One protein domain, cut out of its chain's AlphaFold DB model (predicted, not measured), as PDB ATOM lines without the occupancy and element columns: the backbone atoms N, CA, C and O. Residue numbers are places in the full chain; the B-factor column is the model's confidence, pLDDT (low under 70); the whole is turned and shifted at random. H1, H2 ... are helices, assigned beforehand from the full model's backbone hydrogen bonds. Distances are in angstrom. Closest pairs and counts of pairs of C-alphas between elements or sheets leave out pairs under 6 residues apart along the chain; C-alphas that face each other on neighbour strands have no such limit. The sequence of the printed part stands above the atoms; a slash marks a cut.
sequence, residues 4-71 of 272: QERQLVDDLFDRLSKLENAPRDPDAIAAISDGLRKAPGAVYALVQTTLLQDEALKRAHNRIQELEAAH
ATOM      1  N   GLN A   4      23.606 -10.148  58.425       78.06
ATOM      2  CA  GLN A   4      22.438 -10.737  59.085       78.06
ATOM      3  C   GLN A   4      21.410  -9.668  59.473       78.06
ATOM      4  O   GLN A   4      20.222  -9.832  59.216       78.06
ATOM      5  N   GLU A   5      21.862  -8.540  60.028       81.25
ATOM      6  CA  GLU A   5      20.992  -7.391  60.313       81.25
ATOM      7  C   GLU A   5      20.332  -6.857  59.039       81.25
ATOM      8  O   GLU A   5      19.164  -6.489  59.069       81.25
ATOM      9  N   ARG A   6      21.051  -6.852  57.909       85.56
ATOM     10  CA  ARG A   6      20.480  -6.447  56.619       85.56
ATOM     11  C   ARG A   6      19.336  -7.359  56.184       85.56
ATOM     12  O   ARG A   6      18.279  -6.846  55.856       85.56
ATOM     13  N   GLN A   7      19.513  -8.674  56.274       86.38
ATOM     14  CA  GLN A   7      18.453  -9.632  55.942       86.38
ATOM     15  C   GLN A   7      17.214  -9.463  56.832       86.38
ATOM     16  O   GLN A   7      16.096  -9.490  56.336       86.38
ATOM     17  N   LEU A   8      17.403  -9.230  58.135       85.25
ATOM     18  CA  LEU A   8      16.291  -8.988  59.058       85.25
ATOM     19  C   LEU A   8      15.521  -7.703  58.727       85.25
ATOM     20  O   LEU A   8      14.297  -7.663  58.854       85.25
ATOM     21  N   VAL A   9      16.232  -6.655  58.311       87.06
ATOM     22  CA  VAL A   9      15.613  -5.413  57.835       87.06
ATOM     23  C   VAL A   9      14.832  -5.672  56.546       87.06
ATOM     24  O   VAL A   9      13.674  -5.270  56.466       87.06
ATOM     25  N   ASP A  10      15.419  -6.373  55.577       90.00
ATOM     26  CA  ASP A  10      14.762  -6.691  54.304       90.00
ATOM     27  C   ASP A  10      13.464  -7.494  54.537       90.00
ATOM     28  O   ASP A  10      12.392  -7.101  54.071       90.00
ATOM     29  N   ASP A  11      13.516  -8.536  55.375       88.38
ATOM     30  CA  ASP A  11      12.354  -9.350  55.756       88.38
ATOM     31  C   ASP A  11      11.252  -8.531  56.457       88.38
ATOM     32  O   ASP A  11      10.054  -8.800  56.290       88.38
ATOM     33  N   LEU A  12      11.631  -7.541  57.274       87.12
ATOM     34  CA  LEU A  12      10.685  -6.640  57.935       87.12
ATOM     35  C   LEU A  12       9.948  -5.779  56.903       87.12
ATOM     36  O   LEU A  12       8.720  -5.678  56.956       87.12
ATOM     37  N   PHE A  13      10.672  -5.184  55.953       89.94
ATOM     38  CA  PHE A  13      10.071  -4.347  54.913       89.94
ATOM     39  C   PHE A  13       9.193  -5.153  53.946       89.94
ATOM     40  O   PHE A  13       8.123  -4.675  53.568       89.94
ATOM     41  N   ASP A  14       9.546  -6.404  53.648       91.69
ATOM     42  CA  ASP A  14       8.702  -7.325  52.874       91.69
ATOM     43  C   ASP A  14       7.383  -7.684  53.578       91.69
ATOM     44  O   ASP A  14       6.366  -7.963  52.935       91.69
ATOM     45  N   ARG A  15       7.363  -7.698  54.915       85.12
ATOM     46  CA  ARG A  15       6.121  -7.865  55.688       85.12
ATOM     47  C   ARG A  15       5.315  -6.574  55.733       85.12
ATOM     48  O   ARG A  15       4.095  -6.625  55.586       85.12
ATOM     49  N   LEU A  16       5.980  -5.433  55.917       86.25
ATOM     50  CA  LEU A  16       5.330  -4.123  55.944       86.25
ATOM     51  C   LEU A  16       4.673  -3.781  54.599       86.25
ATOM     52  O   LEU A  16       3.552  -3.279  54.598       86.25
ATOM     53  N   SER A  17       5.302  -4.116  53.469       87.00
ATOM     54  CA  SER A  17       4.744  -3.877  52.128       87.00
ATOM     55  C   SER A  17       3.431  -4.633  51.894       87.00
ATOM     56  O   SER A  17       2.485  -4.100  51.321       87.00
ATOM     57  N   LYS A  18       3.302  -5.854  52.427       87.62
ATOM     58  CA  LYS A  18       2.047  -6.626  52.368       87.62
ATOM     59  C   LYS A  18       0.912  -5.969  53.158       87.62
ATOM     60  O   LYS A  18      -0.251  -6.144  52.805       87.62
ATOM     61  N   LEU A  19       1.245  -5.224  54.211       81.81
ATOM     62  CA  LEU A  19       0.291  -4.506  55.059       81.81
ATOM     63  C   LEU A  19      -0.009  -3.088  54.554       81.81
ATOM     64  O   LEU A  19      -0.945  -2.456  55.037       81.81
ATOM     65  N   GLU A  20       0.748  -2.586  53.579       80.25
ATOM     66  CA  GLU A  20       0.635  -1.210  53.092       80.25
ATOM     67  C   GLU A  20      -0.746  -0.887  52.507       80.25
ATOM     68  O   GLU A  20      -1.221   0.236  52.664       80.25
ATOM     69  N   ASN A  21      -1.413  -1.883  51.921       79.81
ATOM     70  CA  ASN A  21      -2.740  -1.746  51.316       79.81
ATOM     71  C   ASN A  21      -3.895  -1.702  52.335       79.81
ATOM     72  O   ASN A  21      -5.057  -1.593  51.941       79.81
ATOM     73  N   ALA A  22      -3.614  -1.820  53.636       81.12
ATOM     74  CA  ALA A  22      -4.641  -1.715  54.663       81.12
ATOM     75  C   ALA A  22      -5.121  -0.256  54.810       81.12
ATOM     76  O   ALA A  22      -4.289   0.657  54.826       81.12
ATOM     77  N   PRO A  23      -6.439  -0.009  54.965       80.00
ATOM     78  CA  PRO A  23      -6.953   1.314  55.302       80.00
ATOM     79  C   PRO A  23      -6.262   1.850  56.559       80.00
ATOM     80  O   PRO A  23      -6.278   1.205  57.608       80.00
ATOM     81  N   ARG A  24      -5.635   3.022  56.441       85.94
ATOM     82  CA  ARG A  24      -4.943   3.690  57.548       85.94
ATOM     83  C   ARG A  24      -5.837   4.761  58.151       85.94
ATOM     84  O   ARG A  24      -6.561   5.447  57.436       85.94
ATOM     85  N   ASP A  25      -5.747   4.906  59.464       90.44
ATOM     86  CA  ASP A  25      -6.458   5.941  60.202       90.44
ATOM     87  C   ASP A  25      -5.834   7.328  59.911       90.44
ATOM     88  O   ASP A  25      -4.622   7.498  60.111       90.44
ATOM     89  N   PRO A  26      -6.611   8.314  59.416       89.25
ATOM     90  CA  PRO A  26      -6.103   9.652  59.118       89.25
ATOM     91  C   PRO A  26      -5.561  10.385  60.354       89.25
ATOM     92  O   PRO A  26      -4.560  11.096  60.232       89.25
ATOM     93  N   ASP A  27      -6.142  10.176  61.538       89.00
ATOM     94  CA  ASP A  27      -5.680  10.815  62.776       89.00
ATOM     95  C   ASP A  27      -4.338  10.220  63.218       89.00
ATOM     96  O   ASP A  27      -3.424  10.939  63.634       89.00
ATOM     97  N   ALA A  28      -4.174   8.904  63.045       88.12
ATOM     98  CA  ALA A  28      -2.903   8.233  63.302       88.12
ATOM     99  C   ALA A  28      -1.801   8.727  62.351       88.12
ATOM    100  O   ALA A  28      -0.677   8.966  62.792       88.12
ATOM    101  N   ILE A  29      -2.108   8.928  61.063       91.38
ATOM    102  CA  ILE A  29      -1.151   9.485  60.093       91.38
ATOM    103  C   ILE A  29      -0.708  10.889  60.516       91.38
ATOM    104  O   ILE A  29       0.493  11.172  60.520       91.38
ATOM    105  N   ALA A  30      -1.652  11.754  60.901       92.88
ATOM    106  CA  ALA A  30      -1.347  13.107  61.356       92.88
ATOM    107  C   ALA A  30      -0.428  13.086  62.591       92.88
ATOM    108  O   ALA A  30       0.644  13.697  62.571       92.88
ATOM    109  N   ALA A  31      -0.774  12.297  63.612       91.00
ATOM    110  CA  ALA A  31       0.020  12.163  64.833       91.00
ATOM    111  C   ALA A  31       1.433  11.606  64.575       91.00
ATOM    112  O   ALA A  31       2.411  12.116  65.128       91.00
ATOM    113  N   ILE A  32       1.565  10.593  63.709       88.25
ATOM    114  CA  ILE A  32       2.866  10.032  63.316       88.25
ATOM    115  C   ILE A  32       3.698  11.088  62.582       88.25
ATOM    116  O   ILE A  32       4.885  11.235  62.872       88.25
ATOM    117  N   SER A  33       3.093  11.849  61.666       90.44
ATOM    118  CA  SER A  33       3.803  12.886  60.910       90.44
ATOM    119  C   SER A  33       4.366  13.987  61.817       90.44
ATOM    120  O   SER A  33       5.527  14.376  61.669       90.44
ATOM    121  N   ASP A  34       3.605  14.418  62.824       93.06
ATOM    122  CA  ASP A  34       4.070  15.390  63.814       93.06
ATOM    123  C   ASP A  34       5.119  14.800  64.763       93.06
ATOM    124  O   ASP A  34       6.071  15.488  65.143       93.06
ATOM    125  N   GLY A  35       5.000  13.516  65.113       88.44
ATOM    126  CA  GLY A  35       6.023  12.788  65.864       88.44
ATOM    127  C   GLY A  35       7.358  12.723  65.118       88.44
ATOM    128  O   GLY A  35       8.402  13.020  65.698       88.44
ATOM    129  N   LEU A  36       7.330  12.423  63.817       91.75
ATOM    130  CA  LEU A  36       8.524  12.368  62.969       91.75
ATOM    131  C   LEU A  36       9.189  13.737  62.795       91.75
ATOM    132  O   LEU A  36      10.415  13.816  62.771       91.75
ATOM    133  N   ARG A  37       8.408  14.825  62.736       92.25
ATOM    134  CA  ARG A  37       8.949  16.197  62.722       92.25
ATOM    135  C   ARG A  37       9.706  16.536  64.007       92.25
ATOM    136  O   ARG A  37      10.722  17.220  63.948       92.25
ATOM    137  N   LYS A  38       9.223  16.062  65.159       91.31
ATOM    138  CA  LYS A  38       9.865  16.274  66.469       91.31
ATOM    139  C   LYS A  38      11.092  15.385  66.671       91.31
ATOM    140  O   LYS A  38      12.047  15.802  67.316       91.31
ATOM    141  N   ALA A  39      11.061  14.166  66.136       85.81
ATOM    142  CA  ALA A  39      12.114  13.173  66.293       85.81
ATOM    143  C   ALA A  39      12.430  12.495  64.947       85.81
ATOM    144  O   ALA A  39      11.993  11.369  64.700       85.81
ATOM    145  N   PRO A  40      13.233  13.131  64.074       82.88
ATOM    146  CA  PRO A  40      13.549  12.577  62.754       82.88
ATOM    147  C   PRO A  40      14.334  11.256  62.831       82.88
ATOM    148  O   PRO A  40      14.213  10.407  61.952       82.88
ATOM    149  N   GLY A  41      15.091  11.032  63.914       87.25
ATOM    150  CA  GLY A  41      15.793   9.769  64.177       87.25
ATOM    151  C   GLY A  41      14.904   8.624  64.687       87.25
ATOM    152  O   GLY A  41      15.390   7.503  64.832       87.25
ATOM    153  N   ALA A  42      13.615   8.868  64.958       86.00
ATOM    154  CA  ALA A  42      12.726   7.870  65.557       86.00
ATOM    155  C   ALA A  42      12.522   6.641  64.666       86.00
ATOM    156  O   ALA A  42      12.374   5.541  65.186       86.00
ATOM    157  N   VAL A  43      12.567   6.792  63.337       88.62
ATOM    158  CA  VAL A  43      12.386   5.670  62.397       88.62
ATOM    159  C   VAL A  43      13.450   4.594  62.609       88.62
ATOM    160  O   VAL A  43      13.123   3.412  62.682       88.62
ATOM    161  N   TYR A  44      14.713   4.997  62.772       84.19
ATOM    162  CA  TYR A  44      15.813   4.066  63.022       84.19
ATOM    163  C   TYR A  44      15.617   3.314  64.345       84.19
ATOM    164  O   TYR A  44      15.751   2.092  64.397       84.19
ATOM    165  N   ALA A  45      15.228   4.034  65.400       85.19
ATOM    166  CA  ALA A  45      14.991   3.441  66.711       85.19
ATOM    167  C   ALA A  45      13.768   2.505  66.716       85.19
ATOM    168  O   ALA A  45      13.823   1.427  67.306       85.19
ATOM    169  N   LEU A  46      12.692   2.864  66.004       88.25
ATOM    170  CA  LEU A  46      11.513   2.015  65.826       88.25
ATOM    171  C   LEU A  46      11.892   0.700  65.144       88.25
ATOM    172  O   LEU A  46      11.629  -0.356  65.712       88.25
ATOM    173  N   VAL A  47      12.597   0.751  64.008       88.44
ATOM    174  CA  VAL A  47      13.081  -0.455  63.314       88.44
ATOM    175  C   VAL A  47      13.936  -1.310  64.248       88.44
ATOM    176  O   VAL A  47      13.688  -2.507  64.385       88.44
ATOM    177  N   GLN A  48      14.889  -0.703  64.959       84.69
ATOM    178  CA  GLN A  48      15.748  -1.422  65.896       84.69
ATOM    179  C   GLN A  48      14.950  -2.121  67.008       84.69
ATOM    180  O   GLN A  48      15.231  -3.275  67.337       84.69
ATOM    181  N   THR A  49      13.926  -1.467  67.567       85.31
ATOM    182  CA  THR A  49      13.064  -2.104  68.573       85.31
ATOM    183  C   THR A  49      12.186  -3.206  68.012       85.31
ATOM    184  O   THR A  49      12.054  -4.246  68.655       85.31
ATOM    185  N   THR A  50      11.622  -3.026  66.817       88.81
ATOM    186  CA  THR A  50      10.787  -4.047  66.179       88.81
ATOM    187  C   THR A  50      11.596  -5.307  65.881       88.81
ATOM    188  O   THR A  50      11.116  -6.408  66.135       88.81
ATOM    189  N   LEU A  51      12.851  -5.168  65.437       86.81
ATOM    190  CA  LEU A  51      13.745  -6.310  65.222       86.81
ATOM    191  C   LEU A  51      14.056  -7.064  66.521       86.81
ATOM    192  O   LEU A  51      14.025  -8.293  66.549       86.81
ATOM    193  N   LEU A  52      14.310  -6.342  67.618       87.06
ATOM    194  CA  LEU A  52      14.549  -6.964  68.923       87.06
ATOM    195  C   LEU A  52      13.303  -7.695  69.446       87.06
ATOM    196  O   LEU A  52      13.413  -8.782  70.015       87.06
ATOM    197  N   GLN A  53      12.122  -7.110  69.246       86.00
ATOM    198  CA  GLN A  53      10.847  -7.719  69.621       86.00
ATOM    199  C   GLN A  53      10.555  -8.986  68.807       86.00
ATOM    200  O   GLN A  53      10.119  -9.976  69.389       86.00
ATOM    201  N   ASP A  54      10.834  -8.995  67.501       84.00
ATOM    202  CA  ASP A  54      10.648 -10.178  66.648       84.00
ATOM    203  C   ASP A  54      11.557 -11.342  67.080       84.00
ATOM    204  O   ASP A  54      11.110 -12.481  67.210       84.00
ATOM    205  N   GLU A  55      12.817 -11.054  67.408       84.88
ATOM    206  CA  GLU A  55      13.756 -12.054  67.926       84.88
ATOM    207  C   GLU A  55      13.318 -12.596  69.298       84.88
ATOM    208  O   GLU A  55      13.372 -13.804  69.553       84.88
ATOM    209  N   ALA A  56      12.830 -11.724  70.185       84.62
ATOM    210  CA  ALA A  56      12.288 -12.133  71.479       84.62
ATOM    211  C   ALA A  56      11.038 -13.016  71.324       84.62
ATOM    212  O   ALA A  56      10.920 -14.036  72.007       84.62
ATOM    213  N   LEU A  57      10.140 -12.671  70.395       88.12
ATOM    214  CA  LEU A  57       8.948 -13.460  70.077       88.12
ATOM    215  C   LEU A  57       9.311 -14.834  69.507       88.12
ATOM    216  O   LEU A  57       8.765 -15.839  69.961       88.12
ATOM    217  N   LYS A  58      10.272 -14.908  68.578       88.56
ATOM    218  CA  LYS A  58      10.780 -16.180  68.033       88.56
ATOM    219  C   LYS A  58      11.349 -17.078  69.130       88.56
ATOM    220  O   LYS A  58      11.012 -18.259  69.201       88.56
ATOM    221  N   ARG A  59      12.170 -16.522  70.026       85.25
ATOM    222  CA  ARG A  59      12.733 -17.270  71.165       85.25
ATOM    223  C   ARG A  59      11.653 -17.752  72.126       85.25
ATOM    224  O   ARG A  59      11.698 -18.906  72.548       85.25
ATOM    225  N   ALA A  60      10.678 -16.903  72.447       83.25
ATOM    226  CA  ALA A  60       9.551 -17.279  73.292       83.25
ATOM    227  C   ALA A  60       8.729 -18.413  72.662       83.25
ATOM    228  O   ALA A  60       8.388 -19.375  73.346       83.25
ATOM    229  N   HIS A  61       8.477 -18.345  71.352       86.56
ATOM    230  CA  HIS A  61       7.740 -19.377  70.628       86.56
ATOM    231  C   HIS A  61       8.466 -20.728  70.637       86.56
ATOM    232  O   HIS A  61       7.864 -21.742  70.978       86.56
ATOM    233  N   ASN A  62       9.775 -20.738  70.362       90.25
ATOM    234  CA  ASN A  62      10.584 -21.958  70.431       90.25
ATOM    235  C   ASN A  62      10.562 -22.577  71.832       90.25
ATOM    236  O   ASN A  62      10.467 -23.794  71.977       90.25
ATOM    237  N   ARG A  63      10.605 -21.743  72.879       82.75
ATOM    238  CA  ARG A  63      10.542 -22.224  74.258       82.75
ATOM    239  C   ARG A  63       9.188 -22.849  74.594       82.75
ATOM    240  O   ARG A  63       9.153 -23.843  75.310       82.75
ATOM    241  N   ILE A  64       8.093 -22.285  74.085       87.06
ATOM    242  CA  ILE A  64       6.756 -22.869  74.240       87.06
ATOM    243  C   ILE A  64       6.696 -24.227  73.540       87.06
ATOM    244  O   ILE A  64       6.301 -25.196  74.174       87.06
ATOM    245  N   GLN A  65       7.174 -24.334  72.297       88.62
ATOM    246  CA  GLN A  65       7.193 -25.608  71.570       88.62
ATOM    247  C   GLN A  65       8.027 -26.684  72.276       88.62
ATOM    248  O   GLN A  65       7.621 -27.840  72.333       88.62
ATOM    249  N   GLU A  66       9.178 -26.322  72.847       85.94
ATOM    250  CA  GLU A  66      10.005 -27.244  73.635       85.94
ATOM    251  C   GLU A  66       9.264 -27.737  74.888       85.94
ATOM    252  O   GLU A  66       9.293 -28.926  75.206       85.94
ATOM    253  N   LEU A  67       8.565 -26.836  75.585       83.44
ATOM    254  CA  LEU A  67       7.767 -27.184  76.761       83.44
ATOM    255  C   LEU A  67       6.555 -28.048  76.401       83.44
ATOM    256  O   LEU A  67       6.247 -28.981  77.140       83.44
ATOM    257  N   GLU A  68       5.900 -27.769  75.274       83.88
ATOM    258  CA  GLU A  68       4.799 -28.569  74.733       83.88
ATOM    259  C   GLU A  68       5.276 -29.960  74.298       83.88
ATOM    260  O   GLU A  68       4.619 -30.949  74.606       83.88
ATOM    261  N   ALA A  69       6.446 -30.068  73.663       81.19
ATOM    262  CA  ALA A  69       7.046 -31.348  73.292       81.19
ATOM    263  C   ALA A  69       7.469 -32.169  74.520       81.19
ATOM    264  O   ALA A  69       7.287 -33.383  74.542       81.19
ATOM    265  N   ALA A  70       7.975 -31.512  75.569       71.44
ATOM    266  CA  ALA A  70       8.276 -32.149  76.850       71.44
ATOM    267  C   ALA A  70       7.017 -32.532  77.656       71.44
ATOM    268  O   ALA A  70       7.105 -33.358  78.561       71.44
ATOM    269  N   HIS A  71       5.858 -31.936  77.345       59.19
ATOM    270  CA  HIS A  71       4.549 -32.260  77.930       59.19
ATOM    271  C   HIS A  71       3.667 -33.127  77.022       59.19
ATOM    272  O   HIS A  71       2.538 -33.450  77.405       59.19
TER     273      HIS A  71
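AT A GLANCE: This is residues 4 to 71 of the 272 residues of the protein "DUF2076 domain-containing protein" of Bradyrhizobium cytisi (UniProt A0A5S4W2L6). One long helix, H3, makes the length of an open, loosely joined model; H1 crosses it nearly at a right angle, as an X, over the part of H3 nearer its beginning, and H2 makes a corner with the first residues of H3. Residues 56 to 71, most of them the far part of H3, stick out as a long arm, and residues 14 to 46 form a wide loop, with H2 in it, that also stands free. The printed part has 68 residues, with three named helices in the order H1, H2, H3 and no named strand; the class is all helix. The whole is only just loose, close to extended, with a radius of gyration of the C-alphas of 16.3 A, and its elongated outline spans 50 by 26 by 19 A.

HOW THE PARTS SIT: The longest helix is H3, residues 42 to 70. H1, residues 4 to 19, touches H3, with 4 pairs of C-alphas within 8 A. H1 touches H3 with residues 8 to 12 alone, and H3 touches H1 with residues 47 to 51 alone. The closest C-alphas of the two are those of Leu 8 and Leu 51, 7.2 A apart, and their lines are about perpendicular, at 86 degrees. H2, residues 26 to 38, is close to H3 but not clearly touching, with 2 pairs of C-alphas within 8 A. The closest C-alphas of H2 and H3 are those of Leu 36 and Ala 42, 6.7 A apart. H2 and H3 run opposite ways at a steep tilt of 64 degrees. H1 and H2 are apart. In H2 and H3 every pair of O i and N i+4 is within hydrogen-bond range; in H1 11 of 12 pairs are.

IN THESE COORDINATES: H3 measures 41.8 A from its first to its last C-alpha, from Ala 42 at (12.726, 7.870, 65.557) to Ala 70 at (8.276, -32.149, 76.850). H1 measures 23.4 A from Gln 4 to Leu 19, and its first C-alpha is at (22.438, -10.737, 59.085). H2 measures 18.8 A from Pro 26 to Lys 38.

THE WHOLE: The two C-alphas farthest apart are those of Arg 37 and His 71, at 51.0 A. The C-alphas of Gln 4 and His 71, the first and last printed residues, are 33.7 A apart. The printed part has no cut. The link from H1 to H2, 6 residues, is short, and the link from H2 to H3, 3 residues, is tight. The mean pLDDT of the printed part is 86.0, and one residue, His 71, is under 70.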